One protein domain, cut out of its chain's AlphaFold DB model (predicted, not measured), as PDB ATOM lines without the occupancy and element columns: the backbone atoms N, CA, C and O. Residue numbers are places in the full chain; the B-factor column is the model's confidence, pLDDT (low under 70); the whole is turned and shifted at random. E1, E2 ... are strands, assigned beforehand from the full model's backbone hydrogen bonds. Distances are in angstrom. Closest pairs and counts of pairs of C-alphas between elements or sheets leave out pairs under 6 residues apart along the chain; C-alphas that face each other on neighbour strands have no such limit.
ATOM      1  N   SER A  49      38.900  17.201  15.459       58.94
ATOM      2  CA  SER A  49      37.887  17.624  16.416       58.94
ATOM      3  C   SER A  49      38.330  18.756  17.339       58.94
ATOM      4  O   SER A  49      38.707  18.516  18.486       58.94
ATOM      5  N   THR A  50      38.239  20.003  16.889       64.88
ATOM      6  CA  THR A  50      38.195  21.109  17.836       64.88
ATOM      7  C   THR A  50      36.794  21.117  18.443       64.88
ATOM      8  O   THR A  50      35.881  21.790  17.970       64.88
ATOM      9  N   ALA A  51      36.594  20.215  19.400       87.38
ATOM     10  CA  ALA A  51      35.296  19.878  19.957       87.38
ATOM     11  C   ALA A  51      34.829  20.896  20.995       87.38
ATOM     12  O   ALA A  51      33.636  20.922  21.287       87.38
ATOM     13  N   TYR A  52      35.731  21.720  21.534       91.44
ATOM     14  CA  TYR A  52      35.441  22.648  22.618       91.44
ATOM     15  C   TYR A  52      35.885  24.075  22.293       91.44
ATOM     16  O   TYR A  52      36.906  24.273  21.650       91.44
ATOM     17  N   ALA A  53      35.154  25.067  22.787       91.19
ATOM     18  CA  ALA A  53      35.418  26.490  22.620       91.19
ATOM     19  C   ALA A  53      35.322  27.217  23.964       91.19
ATOM     20  O   ALA A  53      34.609  26.789  24.879       91.19
ATOM     21  N   CYS A  54      36.031  28.339  24.085       90.88
ATOM     22  CA  CYS A  54      35.885  29.210  25.244       90.88
ATOM     23  C   CYS A  54      34.578  30.018  25.126       90.88
ATOM     24  O   CYS A  54      34.421  30.763  24.157       90.88
ATOM     25  N   PRO A  55      33.658  29.951  26.109       86.81
ATOM     26  CA  PRO A  55      32.392  30.691  26.050       86.81
ATOM     27  C   PRO A  55      32.565  32.222  26.046       86.81
ATOM     28  O   PRO A  55      31.633  32.931  25.696       86.81
ATOM     29  N   MET A  56      33.746  32.730  26.419       87.00
ATOM     30  CA  MET A  56      34.067  34.169  26.450       87.00
ATOM     31  C   MET A  56      34.899  34.650  25.271       87.00
ATOM     32  O   MET A  56      35.243  35.826  25.232       87.00
ATOM     33  N   ASP A  57      35.282  33.752  24.365       87.31
ATOM     34  CA  ASP A  57      36.047  34.125  23.177       87.31
ATOM     35  C   ASP A  57      37.416  34.794  23.474       87.31
ATOM     36  O   ASP A  57      37.862  35.714  22.797       87.31
ATOM     37  N   CYS A  58      38.106  34.351  24.535       87.06
ATOM     38  CA  CYS A  58      39.300  35.029  25.069       87.06
ATOM     39  C   CYS A  58      40.557  34.997  24.181       87.06
ATOM     40  O   CYS A  58      41.501  35.734  24.448       87.06
ATOM     41  N   GLU A  59      40.606  34.109  23.192       86.88
ATOM     42  CA  GLU A  59      41.774  33.877  22.334       86.88
ATOM     43  C   GLU A  59      41.358  33.921  20.854       86.88
ATOM     44  O   GLU A  59      41.698  33.015  20.096       86.88
ATOM     45  N   GLU A  60      40.562  34.926  20.464       82.00
ATOM     46  CA  GLU A  60      40.110  35.139  19.072       82.00
ATOM     47  C   GLU A  60      39.400  33.912  18.465       82.00
ATOM     48  O   GLU A  60      39.613  33.539  17.312       82.00
ATOM     49  N   GLY A  61      38.572  33.232  19.255       80.25
ATOM     50  CA  GLY A  61      37.813  32.069  18.799       80.25
ATOM     51  C   GLY A  61      38.608  30.775  18.778       80.25
ATOM     52  O   GLY A  61      38.209  29.838  18.086       80.25
ATOM     53  N   LYS A  62      39.732  30.692  19.506       85.81
ATOM     54  CA  LYS A  62      40.488  29.442  19.620       85.81
ATOM     55  C   LYS A  62      39.601  28.309  20.140       85.81
ATOM     56  O   LYS A  62      38.933  28.422  21.171       85.81
ATOM     57  N   ASN A  63      39.709  27.177  19.453       88.56
ATOM     58  CA  ASN A  63      39.034  25.943  19.807       88.56
ATOM     59  C   ASN A  63      40.046  24.899  20.300       88.56
ATOM     60  O   ASN A  63      41.221  24.908  19.934       88.56
ATOM     61  N   TYR A  64      39.571  23.986  21.135       88.62
ATOM     62  CA  TYR A  64      40.354  23.000  21.862       88.62
ATOM     63  C   TYR A  64      39.848  21.593  21.542       88.62
ATOM     64  O   TYR A  64      38.664  21.373  21.266       88.62
ATOM     65  N   THR A  65      40.759  20.625  21.585       91.00
ATOM     66  CA  THR A  65      40.464  19.205  21.355       91.00
ATOM     67  C   THR A  65      39.858  18.530  22.576       91.00
ATOM     68  O   THR A  65      39.000  17.659  22.441       91.00
ATOM     69  N   ASP A  66      40.258  18.976  23.763       89.12
ATOM     70  CA  ASP A  66      39.951  18.327  25.031       89.12
ATOM     71  C   ASP A  66      39.052  19.184  25.922       89.12
ATOM     72  O   ASP A  66      39.024  20.415  25.842       89.12
ATOM     73  N   LYS A  67      38.331  18.506  26.822       91.38
ATOM     74  CA  LYS A  67      37.624  19.165  27.922       91.38
ATOM     75  C   LYS A  67      38.639  19.794  28.866       91.38
ATOM     76  O   LYS A  67      39.687  19.216  29.141       91.38
ATOM     77  N   GLY A  68      38.290  20.936  29.440       92.94
ATOM     78  CA  GLY A  68      39.140  21.596  30.418       92.94
ATOM     79  C   GLY A  68      38.654  22.995  30.736       92.94
ATOM     80  O   GLY A  68      37.518  23.354  30.432       92.94
ATOM     81  N   LYS A  69      39.540  23.785  31.340       94.00
ATOM     82  CA  LYS A  69      39.310  25.198  31.633       94.00
ATOM     83  C   LYS A  69      40.115  26.061  30.673       94.00
ATOM     84  O   LYS A  69      41.268  25.748  30.389       94.00
ATOM     85  N   CYS A  70      39.525  27.157  30.206       92.44
ATOM     86  CA  CYS A  70      40.238  28.145  29.403       92.44
ATOM     87  C   CYS A  70      41.416  28.721  30.216       92.44
ATOM     88  O   CYS A  70      41.201  29.157  31.350       92.44
ATOM     89  N   PRO A  71      42.646  28.774  29.675       93.38
ATOM     90  CA  PRO A  71      43.806  29.301  30.398       93.38
ATOM     91  C   PRO A  71      43.693  30.800  30.710       93.38
ATOM     92  O   PRO A  71      44.345  31.277  31.638       93.38
ATOM     93  N   VAL A  72      42.853  31.533  29.971       93.25
ATOM     94  CA  VAL A  72      42.644  32.974  30.156       93.25
ATOM     95  C   VAL A  72      41.600  33.245  31.240       93.25
ATOM     96  O   VAL A  72      41.918  33.822  32.276       93.25
ATOM     97  N   CYS A  73      40.350  32.810  31.032       91.50
ATOM     98  CA  CYS A  73      39.242  33.134  31.939       91.50
ATOM     99  C   CYS A  73      38.950  32.061  32.995       91.50
ATOM    100  O   CYS A  73      38.123  32.287  33.877       91.50
ATOM    101  N   LYS A  74      39.599  30.892  32.921       92.75
ATOM    102  CA  LYS A  74      39.425  29.744  33.835       92.75
ATOM    103  C   LYS A  74      38.012  29.152  33.881       92.75
ATOM    104  O   LYS A  74      37.750  28.271  34.702       92.75
ATOM    105  N   MET A  75      37.120  29.582  32.994       91.31
ATOM    106  CA  MET A  75      35.821  28.943  32.816       91.31
ATOM    107  C   MET A  75      35.950  27.646  32.034       91.31
ATOM    108  O   MET A  75      36.909  27.442  31.286       91.31
ATOM    109  N   ASP A  76      34.979  26.768  32.236       94.06
ATOM    110  CA  ASP A  76      34.929  25.482  31.565       94.06
ATOM    111  C   ASP A  76      34.681  25.667  30.065       94.06
ATOM    112  O   ASP A  76      33.831  26.452  29.639       94.06
ATOM    113  N   LEU A  77      35.468  24.956  29.262       92.44
ATOM    114  CA  LEU A  77      35.314  24.932  27.817       92.44
ATOM    115  C   LEU A  77      34.017  24.202  27.463       92.44
ATOM    116  O   LEU A  77      33.729  23.118  27.978       92.44
ATOM    117  N   VAL A  78      33.238  24.793  26.564       90.50
ATOM    118  CA  VAL A  78      31.938  24.263  26.136       90.50
ATOM    119  C   VAL A  78      32.070  23.605  24.777       90.50
ATOM    120  O   VAL A  78      32.939  23.974  24.000       90.50
ATOM    121  N   VAL A  79      31.227  22.622  24.462       88.19
ATOM    122  CA  VAL A  79      31.268  21.977  23.140       88.19
ATOM    123  C   VAL A  79      31.010  23.020  22.049       88.19
ATOM    124  O   VAL A  79      30.091  23.821  22.190       88.19
ATOM    125  N   GLN A  80      31.770  22.988  20.953       80.00
ATOM    126  CA  GLN A  80      31.666  23.935  19.836       80.00
ATOM    127  C   GLN A  80      30.235  24.062  19.296       80.00
ATOM    128  O   GLN A  80      29.789  25.159  18.987       80.00
ATOM    129  N   ALA A  81      29.495  22.951  19.221       74.19
ATOM    130  CA  ALA A  81      28.095  22.937  18.791       74.19
ATOM    131  C   ALA A  81      27.162  23.759  19.704       74.19
ATOM    132  O   ALA A  81      26.110  24.197  19.259       74.19
ATOM    133  N   ASN A  82      27.558  23.980  20.961       62.47
ATOM    134  CA  ASN A  82      26.849  24.811  21.934       62.47
ATOM    135  C   ASN A  82      27.433  26.231  22.030       62.47
ATOM    136  O   ASN A  82      26.945  27.038  22.821       62.47
ATOM    137  N   HIS A  83      28.478  26.550  21.257       60.69
ATOM    138  CA  HIS A  83      29.005  27.908  21.151       60.69
ATOM    139  C   HIS A  83      28.089  28.708  20.224       60.69
ATOM    140  O   HIS A  83      28.324  28.854  19.025       60.69
ATOM    141  N   HIS A  84      26.972  29.166  20.782       53.59
ATOM    142  CA  HIS A  84      26.106  30.127  20.122       53.59
ATOM    143  C   HIS A  84      26.800  31.490  20.165       53.59
ATOM    144  O   HIS A  84      26.829  32.157  21.197       53.59
ATOM    145  N   GLN A  85      27.367  31.905  19.030       53.22
ATOM    146  CA  GLN A  85      27.742  33.297  18.804       53.22
ATOM    147  C   GLN A  85      26.454  34.122  18.672       53.22
ATOM    148  O   GLN A  85      26.021  34.439  17.565       53.22
ATOM    149  N   ASP A  86      25.813  34.441  19.798       52.78
ATOM    150  CA  ASP A  86      24.750  35.445  19.854       52.78
ATOM    151  C   ASP A  86      25.393  36.815  19.570       52.78
ATOM    152  O   ASP A  86      25.822  37.546  20.464       52.78
ATOM    153  N   LYS A  87      25.503  37.157  18.281       50.66
ATOM    154  CA  LYS A  87      25.950  38.477  17.803       50.66
ATOM    155  C   LYS A  87      24.863  39.554  17.936       50.66
ATOM    156  O   LYS A  87      25.094  40.699  17.565       50.66
ATOM    157  N   ASP A  88      23.716  39.202  18.519       49.03
ATOM    158  CA  ASP A  88      22.517  40.037  18.614       49.03
ATOM    159  C   ASP A  88      22.170  40.429  20.061       49.03
ATOM    160  O   ASP A  88      20.997  40.567  20.423       49.03
ATOM    161  N   HIS A  89      23.171  40.661  20.916       51.22
ATOM    162  CA  HIS A  89      22.938  41.420  22.147       51.22
ATOM    163  C   HIS A  89      22.620  42.877  21.778       51.22
ATOM    164  O   HIS A  89      23.498  43.735  21.700       51.22
ATOM    165  N   LYS A  90      21.343  43.166  21.517       58.09
ATOM    166  CA  LYS A  90      20.851  44.538  21.366       58.09
ATOM    167  C   LYS A  90      21.155  45.324  22.643       58.09
ATOM    168  O   LYS A  90      20.703  44.971  23.730       58.09
ATOM    169  N   LEU A  91      21.931  46.391  22.459       50.34
ATOM    170  CA  LEU A  91      22.445  47.315  23.464       50.34
ATOM    171  C   LEU A  91      21.353  47.750  24.461       50.34
ATOM    172  O   LEU A  91      20.463  48.525  24.106       50.34
ATOM    173  N   CYS A  92      21.427  47.275  25.709       55.84
ATOM    174  CA  CYS A  92      20.612  47.799  26.803       55.84
ATOM    175  C   CYS A  92      20.918  49.294  26.974       55.84
ATOM    176  O   CYS A  92      22.074  49.676  27.158       55.84
ATOM    177  N   GLN A  93      19.897  50.151  26.909       55.34
ATOM    178  CA  GLN A  93      20.065  51.575  27.192       55.34
ATOM    179  C   GLN A  93      19.873  51.793  28.693       55.34
ATOM    180  O   GLN A  93      18.755  51.741  29.200       55.34
ATOM    181  N   CYS A  94      20.975  52.014  29.408       48.16
ATOM    182  CA  CYS A  94      20.963  52.270  30.845       48.16
ATOM    183  C   CYS A  94      21.178  53.763  31.110       48.16
ATOM    184  O   CYS A  94      22.146  54.352  30.619       48.16
ATOM    185  N   LYS A  95      20.292  54.376  31.898       51.88
ATOM    186  CA  LYS A  95      20.499  55.709  32.481       51.88
ATOM    187  C   LYS A  95      20.190  55.635  33.972       51.88
ATOM    188  O   LYS A  95      19.225  54.998  34.360       51.88
ATOM    189  N   GLU A  96      21.042  56.257  34.785       54.03
ATOM    190  CA  GLU A  96      20.831  56.419  36.235       54.03
ATOM    191  C   GLU A  96      20.605  55.103  37.008       54.03
ATOM    192  O   GLU A  96      19.879  55.058  37.991       54.03
ATOM    193  N   GLY A  97      21.253  54.017  36.571       53.56
ATOM    194  CA  GLY A  97      21.142  52.707  37.225       53.56
ATOM    195  C   GLY A  97      19.859  51.939  36.895       53.56
ATOM    196  O   GLY A  97      19.703  50.812  37.355       53.56
ATOM    197  N   GLU A  98      18.981  52.493  36.055       46.22
ATOM    198  CA  GLU A  98      17.791  51.812  35.557       46.22
ATOM    199  C   GLU A  98      17.999  51.439  34.080       46.22
ATOM    200  O   GLU A  98      18.020  52.275  33.170       46.22
ATOM    201  N   CYS A  99      18.229  50.151  33.829       56.78
ATOM    202  CA  CYS A  99      18.331  49.618  32.476       56.78
ATOM    203  C   CYS A  99      16.932  49.255  31.981       56.78
ATOM    204  O   CYS A  99      16.324  48.297  32.458       56.78
ATOM    205  N   THR A 100      16.422  49.996  30.996       56.81
ATOM    206  CA  THR A 100      15.136  49.676  30.366       56.81
ATOM    207  C   THR A 100      15.379  48.997  29.023       56.81
ATOM    208  O   THR A 100      16.097  49.494  28.156       56.81
ATOM    209  N   CYS A 101      14.797  47.814  28.854       61.25
ATOM    210  CA  CYS A 101      14.838  47.071  27.600       61.25
ATOM    211  C   CYS A 101      13.481  47.188  26.910       61.25
ATOM    212  O   CYS A 101      12.442  46.969  27.540       61.25
ATOM    213  N   LYS A 102      13.457  47.492  25.607       58.97
ATOM    214  CA  LYS A 102      12.212  47.394  24.834       58.97
ATOM    215  C   LYS A 102      11.738  45.940  24.856       58.97
ATOM    216  O   LYS A 102      12.515  45.017  24.608       58.97
ATOM    217  N   LYS A 103      10.455  45.731  25.164       57.72
ATOM    218  CA  LYS A 103       9.858  44.393  25.264       57.72
ATOM    219  C   LYS A 103      10.050  43.639  23.943       57.72
ATOM    220  O   LYS A 103       9.532  44.060  22.916       57.72
ATOM    221  N   GLY A 104      10.791  42.531  23.990       57.88
ATOM    222  CA  GLY A 104      11.093  41.691  22.824       57.88
ATOM    223  C   GLY A 104      12.343  42.089  22.033       57.88
ATOM    224  O   GLY A 104      12.664  41.420  21.058       57.88
ATOM    225  N   GLU A 105      13.060  43.139  22.440       54.66
ATOM    226  CA  GLU A 105      14.281  43.578  21.758       54.66
ATOM    227  C   GLU A 105      15.572  43.225  22.498       54.66
ATOM    228  O   GLU A 105      16.622  43.305  21.886       54.66
ATOM    229  N   CYS A 106      15.539  42.807  23.761       53.19
ATOM    230  CA  CYS A 106      16.752  42.424  24.485       53.19
ATOM    231  C   CYS A 106      16.627  40.986  24.994       53.19
ATOM    232  O   CYS A 106      15.626  40.628  25.616       53.19
ATOM    233  N   LYS A 107      17.655  40.171  24.747       54.91
ATOM    234  CA  LYS A 107      17.898  38.925  25.477       54.91
ATOM    235  C   LYS A 107      18.989  39.235  26.499       54.91
ATOM    236  O   LYS A 107      20.156  39.316  26.138       54.91
ATOM    237  N   CYS A 108      18.613  39.537  27.736       49.12
ATOM    238  CA  CYS A 108      19.572  39.902  28.779       49.12
ATOM    239  C   CYS A 108      20.045  38.642  29.513       49.12
ATOM    240  O   CYS A 108      19.205  37.862  29.958       49.12
ATOM    241  N   GLY A 109      21.364  38.487  29.663       54.03
ATOM    242  CA  GLY A 109      21.995  37.535  30.583       54.03
ATOM    243  C   GLY A 109      23.240  36.858  30.008       54.03
ATOM    244  O   GLY A 109      23.135  35.802  29.388       54.03
ATOM    245  N   THR A 110      24.422  37.439  30.243       44.62
ATOM    246  CA  THR A 110      25.713  36.747  30.086       44.62
ATOM    247  C   THR A 110      25.995  35.861  31.311       44.62
ATOM    248  O   THR A 110      25.597  36.211  32.425       44.62
ATOM    249  N   PRO A 111      26.700  34.721  31.162       51.56
ATOM    250  CA  PRO A 111      27.069  33.880  32.301       51.56
ATOM    251  C   PRO A 111      27.913  34.655  33.330       51.56
ATOM    252  O   PRO A 111      28.939  35.234  32.981       51.56
ATOM    253  N   GLY A 112      27.499  34.644  34.603       49.72
ATOM    254  CA  GLY A 112      28.217  35.293  35.713       49.72
ATOM    255  C   GLY A 112      27.758  36.713  36.063       49.72
ATOM    256  O   GLY A 112      28.363  37.343  36.929       49.72
TER     257      GLY A 112
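Overview. This is residues 49 to 112 of the 120 residues of an uncharacterized protein of Croceivirga radicis (UniProt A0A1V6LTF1). With little regular structure, this is a small knot of loops, residues 49 to 81, from which an extended stretch, residues 82 to 92, leads to a two-strand hairpin at the far end; residues 101 to 112 fold back from the hairpin. The printed part has 64 residues, with no named helix and two strands, E1 then E2, antiparallel; the class is all strand, over just 6 residues. It is loose, with a radius of gyration of the C-alphas of 15.0 A, and spans 43 by 21 by 17 A.

Arrangement. Look first at E1, residues 93 to 95, and E2, residues 98 to 100, a hairpin with a tight link and 154 degrees between directions. C-alphas 94 and 99 face each other at 4.1 A; N 98 and O 95 are within hydrogen-bond range at 3.0 A.

Along the chain. Find C-alpha 93 at (20.065, 51.575, 27.192); E1 runs 6.7 A from there. E2 runs 6.2 A to C-alpha 100 at (15.136, 49.676, 30.366).

Size, cuts and confidence. The farthest C-alphas, Ser 49 and Glu 96, are 46.8 A apart. Residues 94 to 99 stand free. The printed part has no cut. The model's pLDDT is under 70 at residues 49 to 50 and 82 to 112.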